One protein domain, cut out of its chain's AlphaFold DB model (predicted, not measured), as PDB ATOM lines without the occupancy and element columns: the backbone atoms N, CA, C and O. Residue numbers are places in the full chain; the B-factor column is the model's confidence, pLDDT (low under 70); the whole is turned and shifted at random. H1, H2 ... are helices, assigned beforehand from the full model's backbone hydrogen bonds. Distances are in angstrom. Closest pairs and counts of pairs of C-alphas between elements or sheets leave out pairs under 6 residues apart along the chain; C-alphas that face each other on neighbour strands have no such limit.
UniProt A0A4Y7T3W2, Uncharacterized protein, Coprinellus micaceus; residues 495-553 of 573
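This is residues 495 to 553 of the 573 residues of an uncharacterized protein of Coprinellus micaceus (UniProt A0A4Y7T3W2). Four helices follow one another end to end in a horseshoe, and the last stretch, residues 545 to 553, folds back into its middle. The ends of the horseshoe, H1 and H4, stay apart. The printed part has 59 residues, 39 of them in H1, H2, H3 and H4, with no named strand: all helix. It is only just compact, close to loose, with a radius of gyration of the C-alphas of 12.0 A and spans of 31 by 25 by 15 A.

H1, residues 498 to 503, begins at C-alpha 498 (146.626, 124.192, 97.066). H2, residues 506 to 519, is 19.8 A long from first to last C-alpha. H3, residues 523 to 532, is 14.2 A long. H4, residues 536 to 544, ends at C-alpha 544 (138.773, 108.357, 101.026).

H1 and H2 are close but not clearly touching, the closest C-alphas being those of His 503 and Gln 509, 5.5 A apart; at 73 degrees they are only just about perpendicular. H2 and H3 are close but not clearly touching, Asp 517 and Leu 523 having the closest C-alphas, at 7.0 A. H3 and H4 only just touch, only at the corner, with 3 pairs of C-alphas within 8 A. Every O i to N i+4 pair is within hydrogen-bond range in H1, H2, H3 and H4.

The printed part has no cut, and the three links between helices are tight. Mean pLDDT of the printed part is 74.1; residues under 70 include 495 to 504.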
ATOM      1  N   PRO A 495     138.779 120.954 100.145       50.78
ATOM      2  CA  PRO A 495     138.486 122.192  99.415       50.78
ATOM      3  C   PRO A 495     139.532 123.309  99.618       50.78
ATOM      4  O   PRO A 495     139.575 124.230  98.813       50.78
ATOM      5  N   ASN A 496     140.390 123.247 100.653       42.81
ATOM      6  CA  ASN A 496     141.276 124.370 101.036       42.81
ATOM      7  C   ASN A 496     142.789 124.084 100.927       42.81
ATOM      8  O   ASN A 496     143.591 124.899 101.381       42.81
ATOM      9  N   SER A 497     143.205 122.937 100.380       48.41
ATOM     10  CA  SER A 497     144.624 122.723 100.048       48.41
ATOM     11  C   SER A 497     144.960 123.400  98.707       48.41
ATOM     12  O   SER A 497     144.040 123.657  97.929       48.41
ATOM     13  N   PRO A 498     146.240 123.662  98.380       50.69
ATOM     14  CA  PRO A 498     146.626 124.192  97.066       50.69
ATOM     15  C   PRO A 498     146.104 123.329  95.906       50.69
ATOM     16  O   PRO A 498     145.678 123.848  94.880       50.69
ATOM     17  N   PHE A 499     146.050 122.009  96.112       49.03
ATOM     18  CA  PHE A 499     145.437 121.066  95.178       49.03
ATOM     19  C   PHE A 499     143.904 121.166  95.190       49.03
ATOM     20  O   PHE A 499     143.288 121.199  94.138       49.03
ATOM     21  N   GLY A 500     143.272 121.327  96.355       56.16
ATOM     22  CA  GLY A 500     141.831 121.581  96.465       56.16
ATOM     23  C   GLY A 500     141.353 122.849  95.753       56.16
ATOM     24  O   GLY A 500     140.289 122.853  95.140       56.16
ATOM     25  N   PHE A 501     142.167 123.910  95.778       59.81
ATOM     26  CA  PHE A 501     141.906 125.154  95.053       59.81
ATOM     27  C   PHE A 501     141.865 124.927  93.537       59.81
ATOM     28  O   PHE A 501     140.941 125.398  92.879       59.81
ATOM     29  N   LEU A 502     142.813 124.151  92.994       59.50
ATOM     30  CA  LEU A 502     142.840 123.796  91.570       59.50
ATOM     31  C   LEU A 502     141.628 122.946  91.161       59.50
ATOM     32  O   LEU A 502     141.086 123.145  90.078       59.50
ATOM     33  N   HIS A 503     141.155 122.063  92.044       59.16
ATOM     34  CA  HIS A 503     139.964 121.242  91.806       59.16
ATOM     35  C   HIS A 503     138.643 122.036  91.864       59.16
ATOM     36  O   HIS A 503     137.645 121.593  91.305       59.16
ATOM     37  N   ASN A 504     138.618 123.210  92.506       59.31
ATOM     38  CA  ASN A 504     137.429 124.072  92.589       59.31
ATOM     39  C   ASN A 504     137.267 125.010  91.376       59.31
ATOM     40  O   ASN A 504     136.270 125.731  91.261       59.31
ATOM     41  N   VAL A 505     138.239 125.034  90.460       74.69
ATOM     42  CA  VAL A 505     138.123 125.778  89.204       74.69
ATOM     43  C   VAL A 505     137.210 124.987  88.272       74.69
ATOM     44  O   VAL A 505     137.603 123.938  87.773       74.69
ATOM     45  N   ARG A 506     135.996 125.495  88.008       73.06
ATOM     46  CA  ARG A 506     134.959 124.789  87.222       73.06
ATOM     47  C   ARG A 506     135.454 124.201  85.896       73.06
ATOM     48  O   ARG A 506     134.992 123.132  85.522       73.06
ATOM     49  N   SER A 507     136.366 124.876  85.192       76.19
ATOM     50  CA  SER A 507     136.937 124.352  83.942       76.19
ATOM     51  C   SER A 507     137.812 123.122  84.186       76.19
ATOM     52  O   SER A 507     137.609 122.099  83.552       76.19
ATOM     53  N   VAL A 508     138.707 123.185  85.175       74.44
ATOM     54  CA  VAL A 508     139.573 122.059  85.558       74.44
ATOM     55  C   VAL A 508     138.739 120.905  86.111       74.44
ATOM     56  O   VAL A 508     138.995 119.753  85.790       74.44
ATOM     57  N   GLN A 509     137.703 121.205  86.898       77.81
ATOM     58  CA  GLN A 509     136.781 120.199  87.416       77.81
ATOM     59  C   GLN A 509     136.036 119.479  86.284       77.81
ATOM     60  O   GLN A 509     135.965 118.255  86.294       77.81
ATOM     61  N   ALA A 510     135.530 120.214  85.287       81.31
ATOM     62  CA  ALA A 510     134.864 119.627  84.126       81.31
ATOM     63  C   ALA A 510     135.814 118.736  83.307       81.31
ATOM     64  O   ALA A 510     135.433 117.624  82.946       81.31
ATOM     65  N   ASP A 511     137.056 119.177  83.088       81.12
ATOM     66  CA  ASP A 511     138.079 118.390  82.390       81.12
ATOM     67  C   ASP A 511     138.442 117.115  83.170       81.12
ATOM     68  O   ASP A 511     138.608 116.040  82.591       81.12
ATOM     69  N   MET A 512     138.509 117.204  84.502       77.69
ATOM     70  CA  MET A 512     138.763 116.056  85.373       77.69
ATOM     71  C   MET A 512     137.606 115.057  85.374       77.69
ATOM     72  O   MET A 512     137.866 113.857  85.310       77.69
ATOM     73  N   VAL A 513     136.353 115.526  85.422       85.06
ATOM     74  CA  VAL A 513     135.165 114.666  85.292       85.06
ATOM     75  C   VAL A 513     135.165 113.984  83.930       85.06
ATOM     76  O   VAL A 513     134.996 112.772  83.869       85.06
ATOM     77  N   ALA A 514     135.420 114.727  82.851       86.25
ATOM     78  CA  ALA A 514     135.459 114.175  81.500       86.25
ATOM     79  C   ALA A 514     136.541 113.093  81.347       86.25
ATOM     80  O   ALA A 514     136.284 112.031  80.780       86.25
ATOM     81  N   GLU A 515     137.737 113.316  81.895       87.25
ATOM     82  CA  GLU A 515     138.822 112.331  81.860       87.25
ATOM     83  C   GLU A 515     138.552 111.126  82.781       87.25
ATOM     84  O   GLU A 515     138.904 109.995  82.432       87.25
ATOM     85  N   CYS A 516     137.899 111.331  83.932       84.06
ATOM     86  CA  CYS A 516     137.472 110.243  84.819       84.06
ATOM     87  C   CYS A 516     136.382 109.388  84.171       84.06
ATOM     88  O   CYS A 516     136.510 108.167  84.168       84.06
ATOM     89  N   ASP A 517     135.378 110.009  83.555       87.75
ATOM     90  CA  ASP A 517     134.309 109.324  82.824       87.75
ATOM     91  C   ASP A 517     134.874 108.558  81.614       87.75
ATOM     92  O   ASP A 517     134.432 107.449  81.315       87.75
ATOM     93  N   ARG A 518     135.912 109.095  80.955       90.19
ATOM     94  CA  ARG A 518     136.616 108.417  79.853       90.19
ATOM     95  C   ARG A 518     137.362 107.164  80.312       90.19
ATOM     96  O   ARG A 518     137.362 106.164  79.598       90.19
ATOM     97  N   ARG A 519     138.044 107.216  81.462       86.06
ATOM     98  CA  ARG A 519     138.841 106.085  81.984       86.06
ATOM     99  C   ARG A 519     138.009 105.067  82.756       86.06
ATOM    100  O   ARG A 519     138.350 103.888  82.748       86.06
ATOM    101  N   TYR A 520     136.941 105.515  83.404       86.69
ATOM    102  CA  TYR A 520     136.093 104.717  84.283       86.69
ATOM    103  C   TYR A 520     134.611 104.953  83.947       86.69
ATOM    104  O   TYR A 520     133.885 105.565  84.731       86.69
ATOM    105  N   PRO A 521     134.117 104.445  82.805       89.88
ATOM    106  CA  PRO A 521     132.752 104.719  82.344       89.88
ATOM    107  C   PRO A 521     131.658 104.196  83.294       89.88
ATOM    108  O   PRO A 521     130.532 104.684  83.268       89.88
ATOM    109  N   GLY A 522     131.976 103.223  84.157       89.94
ATOM    110  CA  GLY A 522     131.057 102.698  85.176       89.94
ATOM    111  C   GLY A 522     130.964 103.539  86.455       89.94
ATOM    112  O   GLY A 522     130.040 103.334  87.239       89.94
ATOM    113  N   LEU A 523     131.876 104.497  86.663       85.62
ATOM    114  CA  LEU A 523     132.031 105.203  87.937       85.62
ATOM    115  C   LEU A 523     130.769 105.975  88.342       85.62
ATOM    116  O   LEU A 523     130.390 105.951  89.509       85.62
ATOM    117  N   ARG A 524     130.069 106.605  87.387       89.00
ATOM    118  CA  ARG A 524     128.794 107.296  87.659       89.00
ATOM    119  C   ARG A 524     127.727 106.350  88.200       89.00
ATOM    120  O   ARG A 524     127.112 106.643  89.218       89.00
ATOM    121  N   ASN A 525     127.561 105.191  87.562       89.62
ATOM    122  CA  ASN A 525     126.575 104.193  87.977       89.62
ATOM    123  C   ASN A 525     126.909 103.613  89.358       89.62
ATOM    124  O   ASN A 525     126.009 103.316  90.142       89.62
ATOM    125  N   GLU A 526     128.197 103.456  89.673       86.06
ATOM    126  CA  GLU A 526     128.650 103.008  90.991       86.06
ATOM    127  C   GLU A 526     128.415 104.066  92.071       86.06
ATOM    128  O   GLU A 526     127.907 103.725  93.137       86.06
ATOM    129  N   ILE A 527     128.705 105.341  91.789       86.44
ATOM    130  CA  ILE A 527     128.408 106.457  92.698       86.44
ATOM    131  C   ILE A 527     126.903 106.523  92.976       86.44
ATOM    132  O   ILE A 527     126.501 106.525  94.136       86.44
ATOM    133  N   GLU A 528     126.066 106.482  91.936       87.62
ATOM    134  CA  GLU A 528     124.607 106.481  92.091       87.62
ATOM    135  C   GLU A 528     124.102 105.269  92.884       87.62
ATOM    136  O   GLU A 528     123.167 105.375  93.679       87.62
ATOM    137  N   ARG A 529     124.708 104.091  92.684       86.19
ATOM    138  CA  ARG A 529     124.360 102.879  93.437       86.19
ATOM    139  C   ARG A 529     124.728 103.014  94.913       86.19
ATOM    140  O   ARG A 529     123.956 102.590  95.766       86.19
ATOM    141  N   VAL A 530     125.879 103.610  95.203       84.25
ATOM    142  CA  VAL A 530     126.364 103.874  96.563       84.25
ATOM    143  C   VAL A 530     125.512 104.934  97.267       84.25
ATOM    144  O   VAL A 530     125.277 104.819  98.467       84.25
ATOM    145  N   GLU A 531     125.015 105.939  96.543       81.31
ATOM    146  CA  GLU A 531     124.059 106.912  97.087       81.31
ATOM    147  C   GLU A 531     122.706 106.269  97.419       81.31
ATOM    148  O   GLU A 531     122.094 106.611  98.430       81.31
ATOM    149  N   LYS A 532     122.252 105.313  96.596       84.75
ATOM    150  CA  LYS A 532     120.993 104.578  96.812       84.75
ATOM    151  C   LYS A 532     121.081 103.538  97.933       84.75
ATOM    152  O   LYS A 532     120.075 103.303  98.598       84.75
ATOM    153  N   ASP A 533     122.248 102.933  98.152       84.38
ATOM    154  CA  ASP A 533     122.487 101.928  99.197       84.38
ATOM    155  C   ASP A 533     123.738 102.286 100.028       84.38
ATOM    156  O   ASP A 533     124.848 101.808  99.747       84.38
ATOM    157  N   PRO A 534     123.596 103.177 101.033       73.31
ATOM    158  CA  PRO A 534     124.720 103.692 101.803       73.31
ATOM    159  C   PRO A 534     125.277 102.641 102.780       73.31
ATOM    160  O   PRO A 534     125.007 102.660 103.981       73.31
ATOM    161  N   GLY A 535     126.089 101.720 102.259       79.31
ATOM    162  CA  GLY A 535     126.823 100.710 103.026       79.31
ATOM    163  C   GLY A 535     128.256 101.120 103.405       79.31
ATOM    164  O   GLY A 535     128.660 102.280 103.316       79.31
ATOM    165  N   VAL A 536     129.086 100.138 103.777       73.75
ATOM    166  CA  VAL A 536     130.518 100.337 104.112       73.75
ATOM    167  C   VAL A 536     131.293 100.994 102.960       73.75
ATOM    168  O   VAL A 536     132.213 101.774 103.195       73.75
ATOM    169  N   VAL A 537     130.890 100.739 101.715       72.12
ATOM    170  CA  VAL A 537     131.480 101.355 100.517       72.12
ATOM    171  C   VAL A 537     131.169 102.852 100.443       72.12
ATOM    172  O   VAL A 537     132.066 103.626 100.131       72.12
ATOM    173  N   ALA A 538     129.962 103.287 100.823       71.12
ATOM    174  CA  ALA A 538     129.629 104.710 100.935       71.12
ATOM    175  C   ALA A 538     130.457 105.390 102.024       71.12
ATOM    176  O   ALA A 538     130.950 106.501 101.835       71.12
ATOM    177  N   TYR A 539     130.667 104.701 103.149       68.06
ATOM    178  CA  TYR A 539     131.562 105.185 104.192       68.06
ATOM    179  C   TYR A 539     132.996 105.319 103.677       68.06
ATOM    180  O   TYR A 539     133.583 106.377 103.873       68.06
ATOM    181  N   LEU A 540     133.545 104.302 102.999       69.38
ATOM    182  CA  LEU A 540     134.896 104.324 102.427       69.38
ATOM    183  C   LEU A 540     135.049 105.394 101.345       69.38
ATOM    184  O   LEU A 540     136.040 106.114 101.370       69.38
ATOM    185  N   LEU A 541     134.071 105.559 100.452       70.69
ATOM    186  CA  LEU A 541     134.080 106.606  99.432       70.69
ATOM    187  C   LEU A 541     134.023 107.988 100.081       70.69
ATOM    188  O   LEU A 541     134.960 108.748  99.896       70.69
ATOM    189  N   ASN A 542     133.069 108.271 100.971       58.81
ATOM    190  CA  ASN A 542     133.008 109.551 101.699       58.81
ATOM    191  C   ASN A 542     134.248 109.823 102.576       58.81
ATOM    192  O   ASN A 542     134.560 110.963 102.917       58.81
ATOM    193  N   THR A 543     134.952 108.764 102.967       53.25
ATOM    194  CA  THR A 543     136.151 108.796 103.809       53.25
ATOM    195  C   THR A 543     137.431 109.017 103.002       53.25
ATOM    196  O   THR A 543     138.330 109.721 103.469       53.25
ATOM    197  N   LEU A 544     137.545 108.402 101.826       64.19
ATOM    198  CA  LEU A 544     138.773 108.357 101.026       64.19
ATOM    199  C   LEU A 544     138.717 109.299  99.813       64.19
ATOM    200  O   LEU A 544     139.759 109.804  99.390       64.19
ATOM    201  N   ILE A 545     137.523 109.557  99.268       70.31
ATOM    202  CA  ILE A 545     137.286 110.257  98.001       70.31
ATOM    203  C   ILE A 545     136.147 111.282  98.159       70.31
ATOM    204  O   ILE A 545     134.975 110.944  98.264       70.31
ATOM    205  N   ASP A 546     136.482 112.572  98.124       67.06
ATOM    206  CA  ASP A 546     135.487 113.651  98.128       67.06
ATOM    207  C   ASP A 546     134.841 113.777  96.734       67.06
ATOM    208  O   ASP A 546     135.343 114.475  95.851       67.06
ATOM    209  N   LEU A 547     133.743 113.043  96.523       74.88
ATOM    210  CA  LEU A 547     133.001 113.008  95.257       74.88
ATOM    211  C   LEU A 547     132.429 114.385  94.868       74.88
ATOM    212  O   LEU A 547     132.278 114.674  93.680       74.88
ATOM    213  N   GLN A 548     132.172 115.265  95.845       72.31
ATOM    214  CA  GLN A 548     131.740 116.641  95.582       72.31
ATOM    215  C   GLN A 548     132.886 117.485  95.028       72.31
ATOM    216  O   GLN A 548     132.690 118.216  94.058       72.31
ATOM    217  N   ALA A 549     134.095 117.341  95.577       67.94
ATOM    218  CA  ALA A 549     135.280 118.006  95.035       67.94
ATOM    219  C   ALA A 549     135.606 117.538  93.605       67.94
ATOM    220  O   ALA A 549     136.105 118.320  92.799       67.94
ATOM    221  N   LEU A 550     135.279 116.288  93.261       73.00
ATOM    222  CA  LEU A 550     135.411 115.765  91.899       73.00
ATOM    223  C   LEU A 550     134.316 116.244  90.939       73.00
ATOM    224  O   LEU A 550     134.466 116.037  89.748       73.00
ATOM    225  N   GLY A 551     133.253 116.900  91.413       76.06
ATOM    226  CA  GLY A 551     132.190 117.444  90.556       76.06
ATOM    227  C   GLY A 551     131.006 116.506  90.314       76.06
ATOM    228  O   GLY A 551     130.088 116.880  89.590       76.06
ATOM    229  N   TYR A 552     130.970 115.330  90.950       79.81
ATOM    230  CA  TYR A 552     129.874 114.363  90.794       79.81
ATOM    231  C   TYR A 552     128.625 114.697  91.634       79.81
ATOM    232  O   TYR A 552     127.551 114.180  91.357       79.81
ATOM    233  N   GLY A 553     128.727 115.596  92.623       68.94
ATOM    234  CA  GLY A 553     127.633 115.920  93.556       68.94
ATOM    235  C   GLY A 553     126.720 117.101  93.181       68.94
ATOM    236  O   GLY A 553     125.950 117.539  94.030       68.94
TER     237      GLY A 553